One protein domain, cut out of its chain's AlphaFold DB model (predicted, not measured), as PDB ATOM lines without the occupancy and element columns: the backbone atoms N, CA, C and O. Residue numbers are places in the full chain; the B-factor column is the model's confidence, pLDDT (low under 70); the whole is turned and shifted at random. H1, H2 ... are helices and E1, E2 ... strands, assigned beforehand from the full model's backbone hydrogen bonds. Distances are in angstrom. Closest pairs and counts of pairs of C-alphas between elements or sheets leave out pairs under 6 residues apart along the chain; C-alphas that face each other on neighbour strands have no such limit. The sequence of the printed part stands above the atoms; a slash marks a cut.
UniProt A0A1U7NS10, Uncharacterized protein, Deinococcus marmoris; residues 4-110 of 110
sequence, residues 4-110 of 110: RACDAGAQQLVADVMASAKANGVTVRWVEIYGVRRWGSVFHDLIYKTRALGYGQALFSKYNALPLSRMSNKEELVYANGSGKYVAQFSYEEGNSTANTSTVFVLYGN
ATOM      1  N   ARG A   4     134.396 -66.299 180.741       80.69
ATOM      2  CA  ARG A   4     133.963 -67.653 180.405       80.69
ATOM      3  C   ARG A   4     135.200 -68.544 180.339       80.69
ATOM      4  O   ARG A   4     136.137 -68.237 179.600       80.69
ATOM      5  N   ALA A   5     135.198 -69.610 181.126       81.44
ATOM      6  CA  ALA A   5     136.224 -70.634 181.093       81.44
ATOM      7  C   ALA A   5     135.898 -71.612 179.958       81.44
ATOM      8  O   ALA A   5     134.776 -72.107 179.848       81.44
ATOM      9  N   CYS A   6     136.880 -71.847 179.091       82.19
ATOM     10  CA  CYS A   6     136.754 -72.737 177.933       82.19
ATOM     11  C   CYS A   6     137.901 -73.759 177.860       82.19
ATOM     12  O   CYS A   6     138.013 -74.470 176.861       82.19
ATOM     13  N   ASP A   7     138.762 -73.808 178.882       81.69
ATOM     14  CA  ASP A   7     139.847 -74.781 178.988       81.69
ATOM     15  C   ASP A   7     139.323 -76.215 179.191       81.69
ATOM     16  O   ASP A   7     138.128 -76.449 179.383       81.69
ATOM     17  N   ALA A   8     140.231 -77.191 179.140       82.44
ATOM     18  CA  ALA A   8     139.888 -78.605 179.272       82.44
ATOM     19  C   ALA A   8     139.168 -78.930 180.595       82.44
ATOM     20  O   ALA A   8     138.280 -79.781 180.607       82.44
ATOM     21  N   GLY A   9     139.496 -78.235 181.690       82.81
ATOM     22  CA  GLY A   9     138.818 -78.403 182.976       82.81
ATOM     23  C   GLY A   9     137.370 -77.920 182.918       82.81
ATOM     24  O   GLY A   9     136.464 -78.631 183.349       82.81
ATOM     25  N   ALA A  10     137.131 -76.763 182.298       84.88
ATOM     26  CA  ALA A  10     135.779 -76.257 182.064       84.88
ATOM     27  C   ALA A  10     134.952 -77.185 181.154       84.88
ATOM     28  O   ALA A  10     133.776 -77.424 181.424       84.88
ATOM     29  N   GLN A  11     135.557 -77.747 180.103       87.88
ATOM     30  CA  GLN A  11     134.883 -78.705 179.216       87.88
ATOM     31  C   GLN A  11     134.523 -80.009 179.936       87.88
ATOM     32  O   GLN A  11     133.408 -80.508 179.775       87.88
ATOM     33  N   GLN A  12     135.433 -80.533 180.763       88.38
ATOM     34  CA  GLN A  12     135.157 -81.705 181.591       88.38
ATOM     35  C   GLN A  12     134.022 -81.421 182.580       88.38
ATOM     36  O   GLN A  12     133.094 -82.215 182.693       88.38
ATOM     37  N   LEU A  13     134.032 -80.254 183.227       87.12
ATOM     38  CA  LEU A  13     132.977 -79.863 184.159       87.12
ATOM     39  C   LEU A  13     131.607 -79.746 183.474       87.12
ATOM     40  O   LEU A  13     130.603 -80.174 184.038       87.12
ATOM     41  N   VAL A  14     131.551 -79.228 182.242       91.12
ATOM     42  CA  VAL A  14     130.319 -79.250 181.434       91.12
ATOM     43  C   VAL A  14     129.830 -80.684 181.226       91.12
ATOM     44  O   VAL A  14     128.646 -80.957 181.428       91.12
ATOM     45  N   ALA A  15     130.720 -81.606 180.852       91.62
ATOM     46  CA  ALA A  15     130.362 -83.009 180.655       91.62
ATOM     47  C   ALA A  15     129.854 -83.662 181.953       91.62
ATOM     48  O   ALA A  15     128.834 -84.356 181.929       91.62
ATOM     49  N   ASP A  16     130.500 -83.381 183.083       91.62
ATOM     50  CA  ASP A  16     130.121 -83.906 184.396       91.62
ATOM     51  C   ASP A  16     128.743 -83.394 184.839       91.62
ATOM     52  O   ASP A  16     127.920 -84.170 185.331       91.62
ATOM     53  N   VAL A  17     128.449 -82.108 184.613       91.75
ATOM     54  CA  VAL A  17     127.127 -81.512 184.877       91.75
ATOM     55  C   VAL A  17     126.061 -82.160 183.999       91.75
ATOM     56  O   VAL A  17     125.007 -82.552 184.494       91.75
ATOM     57  N   MET A  18     126.329 -82.346 182.704       94.62
ATOM     58  CA  MET A  18     125.390 -83.014 181.794       94.62
ATOM     59  C   MET A  18     125.135 -84.477 182.196       94.62
ATOM     60  O   MET A  18     123.997 -84.953 182.132       94.62
ATOM     61  N   ALA A  19     126.169 -85.193 182.645       94.44
ATOM     62  CA  ALA A  19     126.046 -86.564 183.132       94.44
ATOM     63  C   ALA A  19     125.248 -86.638 184.445       94.44
ATOM     64  O   ALA A  19     124.342 -87.467 184.572       94.44
ATOM     65  N   SER A  20     125.535 -85.747 185.398       93.81
ATOM     66  CA  SER A  20     124.814 -85.662 186.670       93.81
ATOM     67  C   SER A  20     123.352 -85.258 186.471       93.81
ATOM     68  O   SER A  20     122.467 -85.881 187.056       93.81
ATOM     69  N   ALA A  21     123.076 -84.303 185.579       92.88
ATOM     70  CA  ALA A  21     121.723 -83.923 185.189       92.88
ATOM     71  C   ALA A  21     120.908 -85.134 184.729       92.88
ATOM     72  O   ALA A  21     119.806 -85.377 185.221       92.88
ATOM     73  N   LYS A  22     121.485 -85.939 183.828       94.44
ATOM     74  CA  LYS A  22     120.857 -87.163 183.325       94.44
ATOM     75  C   LYS A  22     120.593 -88.168 184.447       94.44
ATOM     76  O   LYS A  22     119.500 -88.726 184.496       94.44
ATOM     77  N   ALA A  23     121.560 -88.384 185.340       93.44
ATOM     78  CA  ALA A  23     121.402 -89.290 186.479       93.44
ATOM     79  C   ALA A  23     120.292 -88.833 187.445       93.44
ATOM     80  O   ALA A  23     119.561 -89.665 187.976       93.44
ATOM     81  N   ASN A  24     120.125 -87.520 187.613       90.94
ATOM     82  CA  ASN A  24     119.136 -86.917 188.509       90.94
ATOM     83  C   ASN A  24     117.774 -86.647 187.838       90.94
ATOM     84  O   ASN A  24     116.878 -86.096 188.475       90.94
ATOM     85  N   GLY A  25     117.600 -86.985 186.555       93.06
ATOM     86  CA  GLY A  25     116.365 -86.704 185.810       93.06
ATOM     87  C   GLY A  25     116.125 -85.215 185.521       93.06
ATOM     88  O   GLY A  25     114.997 -84.809 185.238       93.06
ATOM     89  N   VAL A  26     117.171 -84.389 185.574       93.69
ATOM     90  CA  VAL A  26     117.112 -82.953 185.286       93.69
ATOM     91  C   VAL A  26     117.414 -82.721 183.807       93.69
ATOM     92  O   VAL A  26     118.443 -83.140 183.283       93.69
ATOM     93  N   THR A  27     116.522 -82.024 183.102       94.44
ATOM     94  CA  THR A  27     116.765 -81.651 181.700       94.44
ATOM     95  C   THR A  27     117.691 -80.442 181.642       94.44
ATOM     96  O   THR A  27     117.270 -79.347 182.003       94.44
ATOM     97  N   VAL A  28     118.916 -80.611 181.146       95.56
ATOM     98  CA  VAL A  28     119.864 -79.517 180.872       95.56
ATOM     99  C   VAL A  28     120.111 -79.450 179.366       95.56
ATOM    100  O   VAL A  28     120.349 -80.477 178.733       95.56
ATOM    101  N   ARG A  29     120.016 -78.256 178.771       95.81
ATOM    102  CA  ARG A  29     120.294 -78.019 177.341       95.81
ATOM    103  C   ARG A  29     121.583 -77.251 177.097       95.81
ATOM    104  O   ARG A  29     122.126 -77.321 175.999       95.81
ATOM    105  N   TRP A  30     122.043 -76.502 178.087       94.12
ATOM    106  CA  TRP A  30     123.245 -75.691 177.988       94.12
ATOM    107  C   TRP A  30     123.888 -75.546 179.367       94.12
ATOM    108  O   TRP A  30     123.198 -75.563 180.388       94.12
ATOM    109  N   VAL A  31     125.213 -75.418 179.370       92.31
ATOM    110  CA  VAL A  31     126.044 -75.201 180.557       92.31
ATOM    111  C   VAL A  31     127.138 -74.203 180.189       92.31
ATOM    112  O   VAL A  31     127.762 -74.315 179.132       92.31
ATOM    113  N   GLU A  32     127.380 -73.238 181.061       89.31
ATOM    114  CA  GLU A  32     128.444 -72.252 180.941       89.31
ATOM    115  C   GLU A  32     129.254 -72.210 182.233       89.31
ATOM    116  O   GLU A  32     128.697 -72.191 183.332       89.31
ATOM    117  N   ILE A  33     130.579 -72.201 182.088       86.75
ATOM    118  CA  ILE A  33     131.525 -72.165 183.201       86.75
ATOM    119  C   ILE A  33     132.229 -70.816 183.195       86.75
ATOM    120  O   ILE A  33     132.681 -70.348 182.146       86.75
ATOM    121  N   TYR A  34     132.352 -70.194 184.361       81.69
ATOM    122  CA  TYR A  34     133.037 -68.920 184.526       81.69
ATOM    123  C   TYR A  34     134.022 -68.967 185.690       81.69
ATOM    124  O   TYR A  34     133.721 -69.517 186.748       81.69
ATOM    125  N   GLY A  35     135.180 -68.333 185.507       76.25
ATOM    126  CA  GLY A  35     136.140 -68.069 186.577       76.25
ATOM    127  C   GLY A  35     136.073 -66.608 187.025       76.25
ATOM    128  O   GLY A  35     135.983 -65.695 186.196       76.25
ATOM    129  N   VAL A  36     136.139 -66.359 188.336       69.50
ATOM    130  CA  VAL A  36     136.194 -64.997 188.905       69.50
ATOM    131  C   VAL A  36     137.144 -64.909 190.099       69.50
ATOM    132  O   VAL A  36     137.289 -65.833 190.893       69.50
ATOM    133  N   ARG A  37     137.817 -63.757 190.218       62.78
ATOM    134  CA  ARG A  37     138.811 -63.482 191.274       62.78
ATOM    135  C   ARG A  37     138.228 -62.939 192.582       62.78
ATOM    136  O   ARG A  37     138.853 -63.097 193.619       62.78
ATOM    137  N   ARG A  38     137.094 -62.233 192.533       57.06
ATOM    138  CA  ARG A  38     136.375 -61.677 193.696       57.06
ATOM    139  C   ARG A  38     134.887 -61.614 193.375       57.06
ATOM    140  O   ARG A  38     134.529 -61.235 192.258       57.06
ATOM    141  N   TRP A  39     134.053 -61.981 194.340       62.50
ATOM    142  CA  TRP A  39     132.614 -62.160 194.170       62.50
ATOM    143  C   TRP A  39     131.809 -61.121 194.976       62.50
ATOM    144  O   TRP A  39     132.256 -60.696 196.036       62.50
ATOM    145  N   GLY A  40     130.660 -60.672 194.448       55.47
ATOM    146  CA  GLY A  40     129.755 -59.748 195.154       55.47
ATOM    147  C   GLY A  40     128.710 -59.002 194.301       55.47
ATOM    148  O   GLY A  40     127.657 -58.653 194.823       55.47
ATOM    149  N   SER A  41     128.932 -58.767 192.997       53.66
ATOM    150  CA  SER A  41     128.041 -57.882 192.206       53.66
ATOM    151  C   SER A  41     127.331 -58.518 191.003       53.66
ATOM    152  O   SER A  41     126.172 -58.216 190.747       53.66
ATOM    153  N   VAL A  42     127.969 -59.434 190.271       55.22
ATOM    154  CA  VAL A  42     127.460 -59.902 188.960       55.22
ATOM    155  C   VAL A  42     126.208 -60.774 189.083       55.22
ATOM    156  O   VAL A  42     125.330 -60.744 188.221       55.22
ATOM    157  N   PHE A  43     126.113 -61.542 190.164       63.94
ATOM    158  CA  PHE A  43     125.007 -62.464 190.380       63.94
ATOM    159  C   PHE A  43     123.690 -61.715 190.635       63.94
ATOM    160  O   PHE A  43     122.647 -62.110 190.122       63.94
ATOM    161  N   HIS A  44     123.740 -60.576 191.336       58.78
ATOM    162  CA  HIS A  44     122.572 -59.715 191.528       58.78
ATOM    163  C   HIS A  44     122.033 -59.179 190.196       58.78
ATOM    164  O   HIS A  44     120.839 -59.304 189.931       58.78
ATOM    165  N   ASP A  45     122.898 -58.666 189.320       64.56
ATOM    166  CA  ASP A  45     122.465 -58.087 188.041       64.56
ATOM    167  C   ASP A  45     121.837 -59.126 187.105       64.56
ATOM    168  O   ASP A  45     120.832 -58.852 186.439       64.56
ATOM    169  N   LEU A  46     122.407 -60.336 187.060       64.88
ATOM    170  CA  LEU A  46     121.861 -61.435 186.265       64.88
ATOM    171  C   LEU A  46     120.516 -61.899 186.836       64.88
ATOM    172  O   LEU A  46     119.572 -62.088 186.076       64.88
ATOM    173  N   ILE A  47     120.376 -61.971 188.163       66.88
ATOM    174  CA  ILE A  47     119.102 -62.271 188.831       66.88
ATOM    175  C   ILE A  47     118.017 -61.251 188.490       66.88
ATOM    176  O   ILE A  47     116.897 -61.649 188.164       66.88
ATOM    177  N   TYR A  48     118.313 -59.952 188.575       66.75
ATOM    178  CA  TYR A  48     117.315 -58.917 188.301       66.75
ATOM    179  C   TYR A  48     116.824 -58.984 186.854       66.75
ATOM    180  O   TYR A  48     115.620 -58.884 186.607       66.75
ATOM    181  N   LYS A  49     117.728 -59.253 185.904       72.75
ATOM    182  CA  LYS A  49     117.365 -59.472 184.498       72.75
ATOM    183  C   LYS A  49     116.512 -60.728 184.315       72.75
ATOM    184  O   LYS A  49     115.488 -60.663 183.644       72.75
ATOM    185  N   THR A  50     116.869 -61.846 184.947       75.44
ATOM    186  CA  THR A  50     116.107 -63.105 184.833       75.44
ATOM    187  C   THR A  50     114.700 -62.969 185.426       75.44
ATOM    188  O   THR A  50     113.733 -63.457 184.841       75.44
ATOM    189  N   ARG A  51     114.547 -62.224 186.531       77.06
ATOM    190  CA  ARG A  51     113.231 -61.895 187.109       77.06
ATOM    191  C   ARG A  51     112.380 -61.029 186.180       77.06
ATOM    192  O   ARG A  51     111.189 -61.292 186.043       77.06
ATOM    193  N   ALA A  52     112.978 -60.045 185.502       81.19
ATOM    194  CA  ALA A  52     112.271 -59.214 184.522       81.19
ATOM    195  C   ALA A  52     111.714 -60.026 183.334       81.19
ATOM    196  O   ALA A  52     110.733 -59.621 182.718       81.19
ATOM    197  N   LEU A  53     112.290 -61.200 183.049       83.19
ATOM    198  CA  LEU A  53     111.807 -62.148 182.036       83.19
ATOM    199  C   LEU A  53     110.700 -63.093 182.552       83.19
ATOM    200  O   LEU A  53     110.370 -64.077 181.891       83.19
ATOM    201  N   GLY A  54     110.135 -62.830 183.735       86.12
ATOM    202  CA  GLY A  54     109.031 -63.607 184.306       86.12
ATOM    203  C   GLY A  54     109.453 -64.895 185.015       86.12
ATOM    204  O   GLY A  54     108.618 -65.770 185.243       86.12
ATOM    205  N   TYR A  55     110.734 -65.043 185.364       89.62
ATOM    206  CA  TYR A  55     111.189 -66.162 186.182       89.62
ATOM    207  C   TYR A  55     111.050 -65.837 187.674       89.62
ATOM    208  O   TYR A  55     111.503 -64.795 188.150       89.62
ATOM    209  N   GLY A  56     110.469 -66.768 188.425       87.19
ATOM    210  CA  GLY A  56     110.417 -66.746 189.883       87.19
ATOM    211  C   GLY A  56     111.517 -67.611 190.489       87.19
ATOM    212  O   GLY A  56     112.014 -68.536 189.849       87.19
ATOM    213  N   GLN A  57     111.906 -67.321 191.729       89.00
ATOM    214  CA  GLN A  57     112.826 -68.189 192.461       89.00
ATOM    215  C   GLN A  57     112.177 -69.563 192.680       89.00
ATOM    216  O   GLN A  57     111.001 -69.651 193.033       89.00
ATOM    217  N   ALA A  58     112.945 -70.627 192.471       89.00
ATOM    218  CA  ALA A  58     112.499 -72.005 192.618       89.00
ATOM    219  C   ALA A  58     113.430 -72.790 193.551       89.00
ATOM    220  O   ALA A  58     114.571 -72.398 193.797       89.00
ATOM    221  N   LEU A  59     112.935 -73.917 194.067       87.44
ATOM    222  CA  LEU A  59     113.729 -74.818 194.899       87.44
ATOM    223  C   LEU A  59     114.862 -75.438 194.077       87.44
ATOM    224  O   LEU A  59     114.602 -76.123 193.085       87.44
ATOM    225  N   PHE A  60     116.103 -75.243 194.526       85.81
ATOM    226  CA  PHE A  60     117.282 -75.770 193.840       85.81
ATOM    227  C   PHE A  60     117.267 -77.297 193.723       85.81
ATOM    228  O   PHE A  60     117.591 -77.830 192.667       85.81
ATOM    229  N   SER A  61     116.809 -78.006 194.761       85.81
ATOM    230  CA  SER A  61     116.775 -79.476 194.805       85.81
ATOM    231  C   SER A  61     116.069 -80.121 193.608       85.81
ATOM    232  O   SER A  61     116.469 -81.199 193.175       85.81
ATOM    233  N   LYS A  62     115.067 -79.451 193.025       88.19
ATOM    234  CA  LYS A  62     114.338 -79.921 191.836       88.19
ATOM    235  C   LYS A  62     115.170 -79.863 190.546       88.19
ATOM    236  O   LYS A  62     114.869 -80.577 189.594       88.19
ATOM    237  N   TYR A  63     116.185 -79.007 190.503       89.50
ATOM    238  CA  TYR A  63     116.990 -78.709 189.317       89.50
ATOM    239  C   TYR A  63     118.479 -78.997 189.546       89.50
ATOM    240  O   TYR A  63     119.325 -78.459 188.835       89.50
ATOM    241  N   ASN A  64     118.821 -79.817 190.543       89.25
ATOM    242  CA  ASN A  64     120.207 -80.107 190.885       89.25
ATOM    243  C   ASN A  64     120.875 -80.995 189.816       89.25
ATOM    244  O   ASN A  64     120.592 -82.189 189.717       89.25
ATOM    245  N   ALA A  65     121.789 -80.403 189.049       89.69
ATOM    246  CA  ALA A  65     122.590 -81.077 188.027       89.69
ATOM    247  C   ALA A  65     124.077 -81.174 188.411       89.69
ATOM    248  O   ALA A  65     124.929 -81.364 187.544       89.69
ATOM    249  N   LEU A  66     124.415 -80.970 189.684       83.75
ATOM    250  CA  LEU A  66     125.803 -80.880 190.115       83.75
ATOM    251  C   LEU A  66     126.364 -82.236 190.552       83.75
ATOM    252  O   LEU A  66     125.714 -82.953 191.322       83.75
ATOM    253  N   PRO A  67     127.616 -82.550 190.173       80.31
ATOM    254  CA  PRO A  67     128.330 -83.696 190.717       80.31
ATOM    255  C   PRO A  67     128.454 -83.616 192.246       80.31
ATOM    256  O   PRO A  67     128.775 -82.563 192.801       80.31
ATOM    257  N   LEU A  68     128.277 -84.751 192.934       72.56
ATOM    258  CA  LEU A  68     128.395 -84.851 194.401       72.56
ATOM    259  C   LEU A  68     129.730 -84.317 194.937       72.56
ATOM    260  O   LEU A  68     129.767 -83.688 195.993       72.56
ATOM    261  N   SER A  69     130.807 -84.511 194.175       70.31
ATOM    262  CA  SER A  69     132.164 -84.049 194.490       70.31
ATOM    263  C   SER A  69     132.315 -82.527 194.555       70.31
ATOM    264  O   SER A  69     133.339 -82.044 195.030       70.31
ATOM    265  N   ARG A  70     131.321 -81.763 194.090       69.38
ATOM    266  CA  ARG A  70     131.343 -80.296 194.062       69.38
ATOM    267  C   ARG A  70     130.340 -79.673 195.040       69.38
ATOM    268  O   ARG A  70     130.069 -78.490 194.967       69.38
ATOM    269  N   MET A  71     129.771 -80.428 195.982       61.47
ATOM    270  CA  MET A  71     128.689 -79.915 196.837       61.47
ATOM    271  C   MET A  71     129.114 -79.142 198.104       61.47
ATOM    272  O   MET A  71     128.238 -78.706 198.850       61.47
ATOM    273  N   SER A  72     130.405 -78.953 198.370       62.06
ATOM    274  CA  SER A  72     130.902 -78.216 199.548       62.06
ATOM    275  C   SER A  72     131.152 -76.730 199.253       62.06
ATOM    276  O   SER A  72     131.628 -76.414 198.170       62.06
ATOM    277  N   ASN A  73     130.909 -75.845 200.235       62.91
ATOM    278  CA  ASN A  73     131.178 -74.394 200.175       62.91
ATOM    279  C   ASN A  73     130.605 -73.710 198.925       62.91
ATOM    280  O   ASN A  73     131.341 -73.184 198.092       62.91
ATOM    281  N   LYS A  74     129.276 -73.752 198.805       70.62
ATOM    282  CA  LYS A  74     128.564 -73.339 197.600       70.62
ATOM    283  C   LYS A  74     127.418 -72.382 197.850       70.62
ATOM    284  O   LYS A  74     126.769 -72.444 198.895       70.62
ATOM    285  N   GLU A  75     127.111 -71.598 196.829       77.44
ATOM    286  CA  GLU A  75     125.849 -70.874 196.726       77.44
ATOM    287  C   GLU A  75     125.035 -71.419 195.560       77.44
ATOM    288  O   GLU A  75     125.560 -71.711 194.485       77.44
ATOM    289  N   GLU A  76     123.733 -71.567 195.791       83.56
ATOM    290  CA  GLU A  76     122.814 -72.254 194.892       83.56
ATOM    291  C   GLU A  76     121.550 -71.427 194.703       83.56
ATOM    292  O   GLU A  76     120.811 -71.159 195.654       83.56
ATOM    293  N   LEU A  77     121.274 -71.039 193.460       85.50
ATOM    294  CA  LEU A  77     120.091 -70.257 193.122       85.50
ATOM    295  C   LEU A  77     119.479 -70.776 191.826       85.50
ATOM    296  O   LEU A  77     120.166 -70.957 190.826       85.50
ATOM    297  N   VAL A  78     118.163 -70.988 191.834       89.00
ATOM    298  CA  VAL A  78     117.412 -71.384 190.638       89.00
ATOM    299  C   VAL A  78     116.251 -70.447 190.425       89.00
ATOM    300  O   VAL A  78     115.540 -70.073 191.359       89.00
ATOM    301  N   TYR A  79     116.054 -70.107 189.163       90.62
ATOM    302  CA  TYR A  79     114.925 -69.348 188.675       90.62
ATOM    303  C   TYR A  79     114.186 -70.192 187.653       90.62
ATOM    304  O   TYR A  79     114.809 -70.726 186.743       90.62
ATOM    305  N   ALA A  80     112.871 -70.313 187.788       91.50
ATOM    306  CA  ALA A  80     112.022 -71.038 186.853       91.50
ATOM    307  C   ALA A  80     110.772 -70.222 186.521       91.50
ATOM    308  O   ALA A  80     110.358 -69.357 187.292       91.50
ATOM    309  N   ASN A  81     110.159 -70.494 185.376       90.81
ATOM    310  CA  ASN A  81     108.911 -69.853 184.971       90.81
ATOM    311  C   ASN A  81     107.802 -70.886 184.701       90.81
ATOM    312  O   ASN A  81     108.030 -72.099 184.679       90.81
ATOM    313  N   GLY A  82     106.581 -70.393 184.480       85.69
ATOM    314  CA  GLY A  82     105.400 -71.231 184.245       85.69
ATOM    315  C   GLY A  82     105.434 -72.057 182.952       85.69
ATOM    316  O   GLY A  82     104.631 -72.971 182.812       85.69
ATOM    317  N   SER A  83     106.364 -71.786 182.028       87.69
ATOM    318  CA  SER A  83     106.534 -72.571 180.795       87.69
ATOM    319  C   SER A  83     107.512 -73.742 180.949       87.69
ATOM    320  O   SER A  83     107.818 -74.427 179.973       87.69
ATOM    321  N   GLY A  84     108.005 -73.991 182.167       86.94
ATOM    322  CA  GLY A  84     108.934 -75.084 182.456       86.94
ATOM    323  C   GLY A  84     110.389 -74.772 182.099       86.94
ATOM    324  O   GLY A  84     111.224 -75.684 182.109       86.94
ATOM    325  N   LYS A  85     110.706 -73.504 181.798       92.06
ATOM    326  CA  LYS A  85     112.086 -73.043 181.640       92.06
ATOM    327  C   LYS A  85     112.714 -72.750 182.987       92.06
ATOM    328  O   LYS A  85     112.033 -72.275 183.896       92.06
ATOM    329  N   TYR A  86     114.010 -73.003 183.104       92.31
ATOM    330  CA  TYR A  86     114.769 -72.635 184.288       92.31
ATOM    331  C   TYR A  86     116.209 -72.248 183.966       92.31
ATOM    332  O   TYR A  86     116.783 -72.649 182.953       92.31
ATOM    333  N   VAL A  87     116.780 -71.479 184.884       90.31
ATOM    334  CA  VAL A  87     118.190 -71.130 184.944       90.31
ATOM    335  C   VAL A  87     118.654 -71.411 186.363       90.31
ATOM    336  O   VAL A  87     118.154 -70.815 187.320       90.31
ATOM    337  N   ALA A  88     119.584 -72.341 186.492       89.56
ATOM    338  CA  ALA A  88     120.237 -72.684 187.735       89.56
ATOM    339  C   ALA A  88     121.659 -72.138 187.733       89.56
ATOM    340  O   ALA A  88     122.351 -72.094 186.713       89.56
ATOM    341  N   GLN A  89     122.064 -71.691 188.904       85.12
ATOM    342  CA  GLN A  89     123.342 -71.073 189.144       85.12
ATOM    343  C   GLN A  89     123.962 -71.694 190.376       85.12
ATOM    344  O   GLN A  89     123.299 -71.882 191.400       85.12
ATOM    345  N   PHE A  90     125.249 -71.962 190.255       82.75
ATOM    346  CA  PHE A  90     126.035 -72.589 191.289       82.75
ATOM    347  C   PHE A  90     127.432 -71.984 191.320       82.75
ATOM    348  O   PHE A  90     128.030 -71.741 190.269       82.75
ATOM    349  N   SER A  91     127.945 -71.745 192.518       79.38
ATOM    350  CA  SER A  91     129.320 -71.312 192.748       79.38
ATOM    351  C   SER A  91     130.016 -72.258 193.715       79.38
ATOM    352  O   SER A  91     129.382 -72.781 194.628       79.38
ATOM    353  N   TYR A  92     131.313 -72.486 193.521       76.00
ATOM    354  CA  TYR A  92     132.150 -73.192 194.489       76.00
ATOM    355  C   TYR A  92     133.584 -72.670 194.461       76.00
ATOM    356  O   TYR A  92     134.072 -72.186 193.438       76.00
ATOM    357  N   GLU A  93     134.272 -72.777 195.591       72.12
ATOM    358  CA  GLU A  93     135.708 -72.517 195.656       72.12
ATOM    359  C   GLU A  93     136.476 -73.728 195.122       72.12
ATOM    360  O   GLU A  93     136.344 -74.843 195.632       72.12
ATOM    361  N   GLU A  94     137.287 -73.525 194.084       62.97
ATOM    362  CA  GLU A  94     138.192 -74.559 193.589       62.97
ATOM    363  C   GLU A  94     139.590 -74.314 194.157       62.97
ATOM    364  O   GLU A  94     140.238 -73.310 193.861       62.97
ATOM    365  N   GLY A  95     140.058 -75.228 195.011       52.06
ATOM    366  CA  GLY A  95     141.427 -75.199 195.513       52.06
ATOM    367  C   GLY A  95     142.428 -75.371 194.366       52.06
ATOM    368  O   GLY A  95     142.560 -76.458 193.818       52.06
ATOM    369  N   ASN A  96     143.135 -74.294 194.019       48.50
ATOM    370  CA  ASN A  96     144.355 -74.244 193.195       48.50
ATOM    371  C   ASN A  96     144.382 -75.016 191.854       48.50
ATOM    372  O   ASN A  96     145.417 -75.560 191.474       48.50
ATOM    373  N   SER A  97     143.305 -75.006 191.075       49.19
ATOM    374  CA  SER A  97     143.300 -75.430 189.661       49.19
ATOM    375  C   SER A  97     142.070 -74.787 189.008       49.19
ATOM    376  O   SER A  97     141.020 -74.798 189.627       49.19
ATOM    377  N   THR A  98     142.049 -74.103 187.864       46.00
ATOM    378  CA  THR A  98     142.887 -74.063 186.656       46.00
ATOM    379  C   THR A  98     143.165 -72.623 186.161       46.00
ATOM    380  O   THR A  98     143.670 -72.451 185.055       46.00
ATOM    381  N   ALA A  99     142.854 -71.560 186.927       47.56
ATOM    382  CA  ALA A  99     142.832 -70.197 186.353       47.56
ATOM    383  C   ALA A  99     143.194 -69.000 187.269       47.56
ATOM    384  O   ALA A  99     142.853 -67.866 186.927       47.56
ATOM    385  N   ASN A 100     143.889 -69.162 188.407       47.25
ATOM    386  CA  ASN A 100     144.113 -68.038 189.351       47.25
ATOM    387  C   ASN A 100     142.792 -67.324 189.744       47.25
ATOM    388  O   ASN A 100     142.740 -66.096 189.881       47.25
ATOM    389  N   THR A 101     141.702 -68.084 189.868       51.91
ATOM    390  CA  THR A 101     140.366 -67.602 190.233       51.91
ATOM    391  C   THR A 101     139.890 -68.376 191.447       51.91
ATOM    392  O   THR A 101     139.786 -69.594 191.395       51.91
ATOM    393  N   SER A 102     139.623 -67.666 192.538       59.06
ATOM    394  CA  SER A 102     139.251 -68.226 193.840       59.06
ATOM    395  C   SER A 102     137.889 -68.934 193.839       59.06
ATOM    396  O   SER A 102     137.573 -69.648 194.783       59.06
ATOM    397  N   THR A 103     137.075 -68.743 192.794       72.31
ATOM    398  CA  THR A 103     135.709 -69.273 192.722       72.31
ATOM    399  C   THR A 103     135.324 -69.607 191.276       72.31
ATOM    400  O   THR A 103     135.540 -68.795 190.366       72.31
ATOM    401  N   VAL A 104     134.733 -70.785 191.077       78.75
ATOM    402  CA  VAL A 104     134.162 -71.270 189.812       78.75
ATOM    403  C   VAL A 104     132.647 -71.145 189.850       78.75
ATOM    404  O   VAL A 104     132.013 -71.433 190.863       78.75
ATOM    405  N   PHE A 105     132.068 -70.718 188.731       82.00
ATOM    406  CA  PHE A 105     130.632 -70.548 188.547       82.00
ATOM    407  C   PHE A 105     130.141 -71.443 187.425       82.00
ATOM    408  O   PHE A 105     130.711 -71.450 186.335       82.00
ATOM    409  N   VAL A 106     129.048 -72.142 187.690       85.62
ATOM    410  CA  VAL A 106     128.338 -72.980 186.733       85.62
ATOM    411  C   VAL A 106     126.946 -72.393 186.553       85.62
ATOM    412  O   VAL A 106     126.169 -72.288 187.503       85.62
ATOM    413  N   LEU A 107     126.639 -72.008 185.323       88.06
ATOM    414  CA  LEU A 107     125.320 -71.568 184.896       88.06
ATOM    415  C   LEU A 107     124.758 -72.637 183.960       88.06
ATOM    416  O   LEU A 107     125.424 -73.016 183.001       88.06
ATOM    417  N   TYR A 108     123.558 -73.138 184.223       91.31
ATOM    418  CA  TYR A 108     122.934 -74.140 183.361       91.31
ATOM    419  C   TYR A 108     121.417 -73.987 183.317       91.31
ATOM    420  O   TYR A 108     120.801 -73.420 184.220       91.31
ATOM    421  N   GLY A 109     120.796 -74.497 182.260       92.62
ATOM    422  CA  GLY A 109     119.355 -74.365 182.072       92.62
ATOM    423  C   GLY A 109     118.831 -75.138 180.872       92.62
ATOM    424  O   GLY A 109     119.544 -75.949 180.270       92.62
ATOM    425  N   ASN A 110     117.565 -74.896 180.530       92.38
ATOM    426  CA  ASN A 110     116.856 -75.556 179.428       92.38
ATOM    427  C   ASN A 110     116.080 -74.599 178.512       92.38
ATOM    428  O   ASN A 110     116.048 -73.377 178.745       92.38
TER     429      ASN A 110
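What this domain is: This is residues 4 to 110 of the 110 residues of an uncharacterized protein of Deinococcus marmoris (UniProt A0A1U7NS10). A twisted sheet of five antiparallel strands makes the middle, with one longer helix on each face: H1 slantwise over E1 and E5, and H2 on the opposite face, along E3. The short helix H3 is on the same face as H1, over E3 near the other edge of the sheet. The printed part has 107 residues, with three named helices and five named strands in the order H1 E1 H2 E2 H3 E3 E4 E5; the sheet runs E1 E5 E4 E3 E2, and the class is mixed, helices and strands. It is compact, with a radius of gyration of the C-alphas of 13.4 A, and spans 40 by 32 by 23 A.

Where its parts are: H1, residues 8 to 23, begins with C-alpha 8 at (139.888, -78.605, 179.272) and is 22.5 A long. E1, residues 30 to 36, is 20.0 A long. H2, residues 42 to 52, begins with C-alpha 42 at (127.460, -59.902, 188.960) and is 15.8 A long. E2, residues 56 to 58, and H3, residues 60 to 63, follow. E3, residues 74 to 80, is 19.9 A long; E4, residues 86 to 92, and E5, residues 103 to 109, are each 20.2 A long. E5 ends with C-alpha 109 at (119.355, -74.365, 182.072).

How they stand to each other: E3, E4 and E5 form a meander, each strand the antiparallel neighbour of the one before; E3 and E4 are a hairpin, as are E4 and E5. N 87 and O 79 of E4 and E3 are 2.8 A apart, within hydrogen-bond range, and so are N 90 and O 106 of E4 and E5, at 2.9 A. The edge strand E1 is antiparallel to E5, with N 32 and O 107 at 2.8 A. The other edge strand, E2, is antiparallel to E3, with N 56 and O 80 at 2.8 A. H1 is on the sheet at a height of 9.5 A, and its line and that of E1 stand at 45 degrees on the local plane; their closest C-alphas, of Val 14 and Val 31, are 6.0 A apart. H2, at a height of 10.0 A, stands at 9 degrees to E3 on the local plane; their closest C-alphas, of Thr 50 and Tyr 79, are 7.4 A apart. H3 has a height of 8.0 A and is only just over E3, with 3 of its C-alphas; the closest C-alphas, of Phe 60 and Val 78, are 5.4 A apart. H1 and H2 are apart. In H1 and H2 every O i to N i+4 pair is within hydrogen-bond range; H3 is too short for such a pair.

The domain as a whole: The C-alphas farthest apart, of Gly 82 and Asn 96, are 40.1 A apart. The printed part has no cut, and no link is long. The mean pLDDT of the printed part is 79.5; residues 36 to 48, 70 to 73 and 94 to 102 are under 70.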